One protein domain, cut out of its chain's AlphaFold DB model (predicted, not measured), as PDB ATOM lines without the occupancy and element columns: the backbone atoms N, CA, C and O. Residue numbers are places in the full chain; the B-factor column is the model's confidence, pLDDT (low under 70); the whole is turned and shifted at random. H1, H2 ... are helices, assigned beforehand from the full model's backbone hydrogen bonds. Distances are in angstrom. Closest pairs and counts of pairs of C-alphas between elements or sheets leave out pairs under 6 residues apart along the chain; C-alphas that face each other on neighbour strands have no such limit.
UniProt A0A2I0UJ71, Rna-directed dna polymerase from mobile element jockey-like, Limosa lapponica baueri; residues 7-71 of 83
ATOM      1  N   LEU A   7      31.967  36.962 -42.537       96.56
ATOM      2  CA  LEU A   7      31.229  37.643 -43.598       96.56
ATOM      3  C   LEU A   7      31.814  37.341 -44.983       96.56
ATOM      4  O   LEU A   7      31.077  36.957 -45.881       96.56
ATOM      5  N   THR A   8      33.135  37.454 -45.159       95.69
ATOM      6  CA  THR A   8      33.764  37.156 -46.463       95.69
ATOM      7  C   THR A   8      33.585  35.695 -46.878       95.69
ATOM      8  O   THR A   8      33.435  35.419 -48.064       95.69
ATOM      9  N   ASN A   9      33.546  34.764 -45.916       94.00
ATOM     10  CA  ASN A   9      33.252  33.357 -46.187       94.00
ATOM     11  C   ASN A   9      31.813  33.171 -46.691       94.00
ATOM     12  O   ASN A   9      31.594  32.486 -47.688       94.00
ATOM     13  N   LEU A  10      30.847  33.824 -46.036       95.81
ATOM     14  CA  LEU A  10      29.440  33.771 -46.424       95.81
ATOM     15  C   LEU A  10      29.209  34.378 -47.813       95.81
ATOM     16  O   LEU A  10      28.559  33.757 -48.648       95.81
ATOM     17  N   ILE A  11      29.789  35.552 -48.075       96.94
ATOM     18  CA  ILE A  11      29.703  36.221 -49.380       96.94
ATOM     19  C   ILE A  11      30.299  35.328 -50.471       96.94
ATOM     20  O   ILE A  11      29.657  35.112 -51.491       96.94
ATOM     21  N   SER A  12      31.486  34.755 -50.245       96.38
ATOM     22  CA  SER A  12      32.127  33.873 -51.227       96.38
ATOM     23  C   SER A  12      31.311  32.613 -51.522       96.38
ATOM     24  O   SER A  12      31.351  32.112 -52.645       96.38
ATOM     25  N   PHE A  13      30.604  32.075 -50.527       96.25
ATOM     26  CA  PHE A  13      29.710  30.941 -50.725       96.25
ATOM     27  C   PHE A  13      28.485  31.337 -51.558       96.25
ATOM     28  O   PHE A  13      28.206  30.682 -52.563       96.25
ATOM     29  N   TYR A  14      27.794  32.419 -51.183       96.75
ATOM     30  CA  TYR A  14      26.603  32.876 -51.900       96.75
ATOM     31  C   TYR A  14      26.906  33.289 -53.333       96.75
ATOM     32  O   TYR A  14      26.162  32.892 -54.214       96.75
ATOM     33  N   ASP A  15      28.014  33.981 -53.591       97.88
ATOM     34  CA  ASP A  15      28.428  34.346 -54.953       97.88
ATOM     35  C   ASP A  15      28.502  33.113 -55.873       97.88
ATOM     36  O   ASP A  15      27.961  33.093 -56.981       97.88
ATOM     37  N   LYS A  16      29.072  32.011 -55.363       97.19
ATOM     38  CA  LYS A  16      29.137  30.739 -56.092       97.19
ATOM     39  C   LYS A  16      27.756  30.107 -56.298       97.19
ATOM     40  O   LYS A  16      27.504  29.575 -57.377       97.19
ATOM     41  N   VAL A  17      26.902  30.112 -55.273       97.69
ATOM     42  CA  VAL A  17      25.549  29.535 -55.342       97.69
ATOM     43  C   VAL A  17      24.671  30.334 -56.299       97.69
ATOM     44  O   VAL A  17      24.098  29.749 -57.211       97.69
ATOM     45  N   THR A  18      24.614  31.657 -56.140       97.62
ATOM     46  CA  THR A  18      23.809  32.565 -56.960       97.62
ATOM     47  C   THR A  18      24.156  32.423 -58.434       97.62
ATOM     48  O   THR A  18      23.255  32.218 -59.234       97.62
ATOM     49  N   ARG A  19      25.445  32.368 -58.796       98.06
ATOM     50  CA  ARG A  19      25.843  32.153 -60.194       98.06
ATOM     51  C   ARG A  19      25.319  30.837 -60.778       98.06
ATOM     52  O   ARG A  19      24.888  30.800 -61.922       98.06
ATOM     53  N   LEU A  20      25.371  29.742 -60.016       98.00
ATOM     54  CA  LEU A  20      24.854  28.448 -60.481       98.00
ATOM     55  C   LEU A  20      23.328  28.477 -60.636       98.00
ATOM     56  O   LEU A  20      22.805  27.909 -61.592       98.00
ATOM     57  N   VAL A  21      22.634  29.158 -59.725       97.38
ATOM     58  CA  VAL A  21      21.181  29.353 -59.792       97.38
ATOM     59  C   VAL A  21      20.797  30.207 -61.003       97.38
ATOM     60  O   VAL A  21      19.870  29.838 -61.719       97.38
ATOM     61  N   ASP A  22      21.537  31.281 -61.287       98.06
ATOM     62  CA  ASP A  22      21.322  32.141 -62.460       98.06
ATOM     63  C   ASP A  22      21.522  31.377 -63.781       98.06
ATOM     64  O   ASP A  22      20.844  31.637 -64.773       98.06
ATOM     65  N   GLU A  23      22.409  30.378 -63.791       98.12
ATOM     66  CA  GLU A  23      22.605  29.443 -64.910       98.12
ATOM     67  C   GLU A  23      21.514  28.353 -64.998       98.12
ATOM     68  O   GLU A  23      21.585  27.474 -65.859       98.12
ATOM     69  N   GLY A  24      20.519  28.369 -64.106       97.94
ATOM     70  CA  GLY A  24      19.437  27.384 -64.048       97.94
ATOM     71  C   GLY A  24      19.857  26.016 -63.502       97.94
ATOM     72  O   GLY A  24      19.158  25.026 -63.728       97.94
ATOM     73  N   LYS A  25      20.999  25.918 -62.808       98.25
ATOM     74  CA  LYS A  25      21.494  24.658 -62.233       98.25
ATOM     75  C   LYS A  25      20.911  24.428 -60.843       98.25
ATOM     76  O   LYS A  25      20.850  25.338 -60.020       98.25
ATOM     77  N   ALA A  26      20.552  23.179 -60.558       96.88
ATOM     78  CA  ALA A  26      20.197  22.759 -59.208       96.88
ATOM     79  C   ALA A  26      21.432  22.798 -58.292       96.88
ATOM     80  O   ALA A  26      22.524  22.379 -58.688       96.88
ATOM     81  N   VAL A  27      21.250  23.299 -57.071       96.75
ATOM     82  CA  VAL A  27      22.300  23.388 -56.055       96.75
ATOM     83  C   VAL A  27      21.788  22.772 -54.761       96.75
ATOM     84  O   VAL A  27      20.858  23.294 -54.154       96.75
ATOM     85  N   ASP A  28      22.451  21.709 -54.317       96.69
ATOM     86  CA  ASP A  28      22.254  21.105 -53.002       96.69
ATOM     87  C   ASP A  28      23.449  21.417 -52.102       96.69
ATOM     88  O   ASP A  28      24.602  21.467 -52.547       96.69
ATOM     89  N   VAL A  29      23.183  21.628 -50.814       95.31
ATOM     90  CA  VAL A  29      24.196  22.057 -49.850       95.31
ATOM     91  C   VAL A  29      24.166  21.143 -48.635       95.31
ATOM     92  O   VAL A  29      23.141  21.004 -47.974       95.31
ATOM     93  N   VAL A  30      25.317  20.559 -48.303       95.75
ATOM     94  CA  VAL A  30      25.497  19.756 -47.089       95.75
ATOM     95  C   VAL A  30      26.368  20.538 -46.115       95.75
ATOM     96  O   VAL A  30      27.511  20.880 -46.420       95.75
ATOM     97  N   HIS A  31      25.822  20.846 -44.942       91.69
ATOM     98  CA  HIS A  31      26.569  21.457 -43.846       91.69
ATOM     99  C   HIS A  31      27.014  20.369 -42.874       91.69
ATOM    100  O   HIS A  31      26.189  19.639 -42.332       91.69
ATOM    101  N   LEU A  32      28.327  20.252 -42.688       95.88
ATOM    102  CA  LEU A  32      28.942  19.296 -41.776       95.88
ATOM    103  C   LEU A  32      29.575  20.051 -40.615       95.88
ATOM    104  O   LEU A  32      30.215  21.081 -40.824       95.88
ATOM    105  N   ASP A  33      29.423  19.499 -39.419       95.31
ATOM    106  CA  ASP A  33      30.058  20.007 -38.213       95.31
ATOM    107  C   ASP A  33      30.603  18.850 -37.370       95.31
ATOM    108  O   ASP A  33      30.100  17.724 -37.427       95.31
ATOM    109  N   PHE A  34      31.655  19.121 -36.604       93.50
ATOM    110  CA  PHE A  34      32.271  18.141 -35.716       93.50
ATOM    111  C   PHE A  34      31.709  18.293 -34.307       93.50
ATOM    112  O   PHE A  34      31.887  19.327 -33.659       93.50
ATOM    113  N   SER A  35      31.117  17.227 -33.770       95.00
ATOM    114  CA  SER A  35      30.768  17.202 -32.353       95.00
ATOM    115  C   SER A  35      32.045  17.232 -31.509       95.00
ATOM    116  O   SER A  35      32.953  16.424 -31.696       95.00
ATOM    117  N   LYS A  36      32.129  18.197 -30.582       91.81
ATOM    118  CA  LYS A  36      33.258  18.340 -29.646       91.81
ATOM    119  C   LYS A  36      34.629  18.231 -30.336       91.81
ATOM    120  O   LYS A  36      35.475  17.433 -29.935       91.81
ATOM    121  N   ALA A  37      34.836  19.004 -31.404       91.94
ATOM    122  CA  ALA A  37      36.000  18.882 -32.289       91.94
ATOM    123  C   ALA A  37      37.354  18.844 -31.552       91.94
ATOM    124  O   ALA A  37      38.224  18.046 -31.895       91.94
ATOM    125  N   PHE A  38      37.518  19.680 -30.523       85.00
ATOM    126  CA  PHE A  38      38.758  19.764 -29.747       85.00
ATOM    127  C   PHE A  38      38.910  18.650 -28.705       85.00
ATOM    128  O   PHE A  38      40.037  18.275 -28.401       85.00
ATOM    129  N   ASP A  39      37.807  18.085 -28.212       87.19
ATOM    130  CA  ASP A  39      37.854  16.974 -27.255       87.19
ATOM    131  C   ASP A  39      38.078  15.631 -27.968       87.19
ATOM    132  O   ASP A  39      38.641  14.700 -27.397       87.19
ATOM    133  N   THR A  40      37.624  15.521 -29.222       91.38
ATOM    134  CA  THR A  40      37.607  14.258 -29.981       91.38
ATOM    135  C   THR A  40      38.829  14.087 -30.885       91.38
ATOM    136  O   THR A  40      39.102  12.987 -31.368       91.38
ATOM    137  N   VAL A  41      39.592  15.153 -31.144       91.81
ATOM    138  CA  VAL A  41      40.778  15.061 -32.003       91.81
ATOM    139  C   VAL A  41      41.828  14.130 -31.387       91.81
ATOM    140  O   VAL A  41      42.214  14.263 -30.226       91.81
ATOM    141  N   SER A  42      42.329  13.176 -32.177       92.56
ATOM    142  CA  SER A  42      43.416  12.306 -31.726       92.56
ATOM    143  C   SER A  42      44.691  13.117 -31.501       92.56
ATOM    144  O   SER A  42      45.182  13.794 -32.409       92.56
ATOM    145  N   ARG A  43      45.264  12.998 -30.299       90.31
ATOM    146  CA  ARG A  43      46.502  13.686 -29.909       90.31
ATOM    147  C   ARG A  43      47.690  13.301 -30.792       90.31
ATOM    148  O   ARG A  43      48.473  14.178 -31.144       90.31
ATOM    149  N   SER A  44      47.812  12.030 -31.188       92.44
ATOM    150  CA  SER A  44      48.905  11.583 -32.065       92.44
ATOM    151  C   SER A  44      48.801  12.210 -33.452       92.44
ATOM    152  O   SER A  44      49.759  12.814 -33.925       92.44
ATOM    153  N   ILE A  45      47.607  12.171 -34.052       94.75
ATOM    154  CA  ILE A  45      47.348  12.756 -35.376       94.75
ATOM    155  C   ILE A  45      47.567  14.271 -35.346       94.75
ATOM    156  O   ILE A  45      48.125  14.840 -36.284       94.75
ATOM    157  N   LEU A  46      47.135  14.941 -34.274       93.25
ATOM    158  CA  LEU A  46      47.361  16.372 -34.099       93.25
ATOM    159  C   LEU A  46      48.862  16.692 -34.062       93.25
ATOM    160  O   LEU A  46      49.304  17.578 -34.791       93.25
ATOM    161  N   LEU A  47      49.646  15.958 -33.268       93.50
ATOM    162  CA  LEU A  47      51.094  16.158 -33.162       93.50
ATOM    163  C   LEU A  47      51.821  15.883 -34.484       93.50
ATOM    164  O   LEU A  47      52.667  16.681 -34.879       93.50
ATOM    165  N   GLU A  48      51.461  14.815 -35.196       94.50
ATOM    166  CA  GLU A  48      52.018  14.502 -36.519       94.50
ATOM    167  C   GLU A  48      51.754  15.626 -37.527       94.50
ATOM    168  O   GLU A  48      52.667  16.065 -38.227       94.50
ATOM    169  N   LYS A  49      50.522  16.151 -37.569       95.19
ATOM    170  CA  LYS A  49      50.181  17.278 -38.449       95.19
ATOM    171  C   LYS A  49      50.932  18.547 -38.071       95.19
ATOM    172  O   LYS A  49      51.412  19.254 -38.952       95.19
ATOM    173  N   VAL A  50      51.040  18.843 -36.779       93.81
ATOM    174  CA  VAL A  50      51.776  20.014 -36.290       93.81
ATOM    175  C   VAL A  50      53.261  19.922 -36.662       93.81
ATOM    176  O   VAL A  50      53.816  20.900 -37.161       93.81
ATOM    177  N   ALA A  51      53.877  18.747 -36.516       94.81
ATOM    178  CA  ALA A  51      55.249  18.497 -36.958       94.81
ATOM    179  C   ALA A  51      55.405  18.685 -38.478       94.81
ATOM    180  O   ALA A  51      56.326  19.362 -38.933       94.81
ATOM    181  N   ALA A  52      54.460  18.167 -39.271       95.81
ATOM    182  CA  ALA A  52      54.454  18.324 -40.728       95.81
ATOM    183  C   ALA A  52      54.307  19.789 -41.189       95.81
ATOM    184  O   ALA A  52      54.714  20.130 -42.298       95.81
ATOM    185  N   HIS A  53      53.766  20.669 -40.341       94.06
ATOM    186  CA  HIS A  53      53.684  22.112 -40.585       94.06
ATOM    187  C   HIS A  53      54.935  22.895 -40.151       94.06
ATOM    188  O   HIS A  53      54.927  24.126 -40.199       94.06
ATOM    189  N   GLY A  54      56.017  22.205 -39.782       91.81
ATOM    190  CA  GLY A  54      57.327  22.811 -39.542       91.81
ATOM    191  C   GLY A  54      57.597  23.207 -38.093       91.81
ATOM    192  O   GLY A  54      58.544  23.950 -37.849       91.81
ATOM    193  N   LEU A  55      56.794  22.732 -37.133       92.25
ATOM    194  CA  LEU A  55      57.148  22.854 -35.718       92.25
ATOM    195  C   LEU A  55      58.211  21.812 -35.362       92.25
ATOM    196  O   LEU A  55      58.056  20.626 -35.647       92.25
ATOM    197  N   ASP A  56      59.281  22.268 -34.722       88.38
ATOM    198  CA  ASP A  56      60.478  21.485 -34.441       88.38
ATOM    199  C   ASP A  56      60.591  21.063 -32.965       88.38
ATOM    200  O   ASP A  56      59.761  21.413 -32.123       88.38
ATOM    201  N   GLY A  57      61.618  20.261 -32.666       87.94
ATOM    202  CA  GLY A  57      61.753  19.429 -31.465       87.94
ATOM    203  C   GLY A  57      61.263  20.045 -30.151       87.94
ATOM    204  O   GLY A  57      60.369  19.482 -29.523       87.94
ATOM    205  N   ASN A  58      61.801  21.196 -29.739       92.88
ATOM    206  CA  ASN A  58      61.447  21.805 -28.448       92.88
ATOM    207  C   ASN A  58      60.009  22.337 -28.429       92.88
ATOM    208  O   ASN A  58      59.289  22.151 -27.447       92.88
ATOM    209  N   THR A  59      59.576  22.965 -29.521       93.06
ATOM    210  CA  THR A  59      58.223  23.517 -29.650       93.06
ATOM    211  C   THR A  59      57.190  22.395 -29.699       93.06
ATOM    212  O   THR A  59      56.181  22.436 -28.999       93.06
ATOM    213  N   LEU A  60      57.461  21.345 -30.477       94.06
ATOM    214  CA  LEU A  60      56.598  20.175 -30.582       94.06
ATOM    215  C   LEU A  60      56.525  19.407 -29.255       94.06
ATOM    216  O   LEU A  60      55.445  18.969 -28.859       94.06
ATOM    217  N   HIS A  61      57.645  19.289 -28.536       92.50
ATOM    218  CA  HIS A  61      57.676  18.687 -27.204       92.50
ATOM    219  C   HIS A  61      56.845  19.492 -26.196       92.50
ATOM    220  O   HIS A  61      56.080  18.915 -25.425       92.50
ATOM    221  N   TRP A  62      56.921  20.825 -26.247       91.62
ATOM    222  CA  TRP A  62      56.070  21.693 -25.435       91.62
ATOM    223  C   TRP A  62      54.577  21.496 -25.745       91.62
ATOM    224  O   TRP A  62      53.785  21.317 -24.818       91.62
ATOM    225  N   VAL A  63      54.192  21.439 -27.028       91.69
ATOM    226  CA  VAL A  63      52.802  21.163 -27.445       91.69
ATOM    227  C   VAL A  63      52.339  19.793 -26.950       91.69
ATOM    228  O   VAL A  63      51.231  19.670 -26.428       91.69
ATOM    229  N   LYS A  64      53.185  18.765 -27.066       92.38
ATOM    230  CA  LYS A  64      52.887  17.419 -26.563       92.38
ATOM    231  C   LYS A  64      52.598  17.435 -25.063       92.38
ATOM    232  O   LYS A  64      51.553  16.942 -24.649       92.38
ATOM    233  N   ASN A  65      53.469  18.051 -24.268       90.75
ATOM    234  CA  ASN A  65      53.289  18.123 -22.817       90.75
ATOM    235  C   ASN A  65      52.005  18.880 -22.441       90.75
ATOM    236  O   ASN A  65      51.297  18.477 -21.519       90.75
ATOM    237  N   TRP A  66      51.666  19.941 -23.181       88.38
ATOM    238  CA  TRP A  66      50.416  20.676 -22.985       88.38
ATOM    239  C   TRP A  66      49.173  19.809 -23.256       88.38
ATOM    240  O   TRP A  66      48.220  19.848 -22.479       88.38
ATOM    241  N   LEU A  67      49.198  18.979 -24.307       88.06
ATOM    242  CA  LEU A  67      48.108  18.054 -24.656       88.06
ATOM    243  C   LEU A  67      47.975  16.855 -23.696       88.06
ATOM    244  O   LEU A  67      46.928  16.203 -23.663       88.06
ATOM    245  N   GLU A  68      49.032  16.515 -22.957       83.75
ATOM    246  CA  GLU A  68      49.063  15.364 -22.044       83.75
ATOM    247  C   GLU A  68      48.761  15.741 -20.585       83.75
ATOM    248  O   GLU A  68      48.174  14.932 -19.870       83.75
ATOM    249  N   GLY A  69      49.129  16.951 -20.145       71.38
ATOM    250  CA  GLY A  69      49.172  17.324 -18.722       71.38
ATOM    251  C   GLY A  69      48.251  18.466 -18.287       71.38
ATOM    252  O   GLY A  69      48.436  19.014 -17.201       71.38
ATOM    253  N   GLY A  70      47.289  18.875 -19.116       71.94
ATOM    254  CA  GLY A  70      46.418  20.011 -18.812       71.94
ATOM    255  C   GLY A  70      45.379  19.716 -17.726       71.94
ATOM    256  O   GLY A  70      44.291  19.242 -18.036       71.94
ATOM    257  N   ALA A  71      45.671  20.065 -16.472       78.62
ATOM    258  CA  ALA A  71      44.646  20.245 -15.443       78.62
ATOM    259  C   ALA A  71      44.108  21.683 -15.505       78.62
ATOM    260  O   ALA A  71      44.880  22.646 -15.544       78.62
TER     261      ALA A  71
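What this domain is: This is residues 7 to 71 of the 83 residues of the protein "Rna-directed dna polymerase from mobile element jockey-like" of Limosa lapponica baueri (UniProt A0A2I0UJ71). A lone helix, H1, lies at one end of an extended rod and a helical hairpin, H3 and H4, at the other, joined by a long link and the short helix H2. The link turns back after H1 and runs on to H2, and the space between the two ends holds little but this single stretch of chain. The printed part has 65 residues with four named helices, H1, H2, H3 and H4 along the chain, and no named strand: the class is all helix. The whole is extended, with a radius of gyration of the C-alphas of 19.6 A and spans of 54 by 25 by 20 A.

Where its parts are: H1, residues 7 to 22, begins with C-alpha 7 at (31.229, 37.643, -43.598) and is 22.0 A long from first to last C-alpha. H2, residues 37 to 40, measures 5.4 A. H3, residues 43 to 52, measures 14.2 A and begins with C-alpha 43 at (46.502, 13.686, -29.909). H4, residues 57 to 69, measures 18.0 A and ends with C-alpha 69 at (49.172, 17.324, -18.722).

How they stand to each other: H1 touches no helix, and residues 7 to 16, which belong to H1, stand free. H2 touches no helix either; residues 30 to 42, of which 37 to 40 belong to H2, stand free. H3 and H4 form a helical hairpin and touch, the closest C-alphas being those of Ala 51 and Leu 60, 6.7 A apart. They run opposite ways at a shallow tilt of 17 degrees. Every O i to N i+4 pair is within hydrogen-bond range in H3 and H4, and 11 of 12 are in H1; H2 is too short for such a pair.

The domain as a whole: The C-alphas of Gly 24 and Asn 58, the two farthest apart, are 55.3 A apart. The link H1 to H2, residues 23 to 36, is long; those from H2 to H3 and from H3 to H4 are tight. The printed part has no cut, and no printed residue is under 70 in pLDDT.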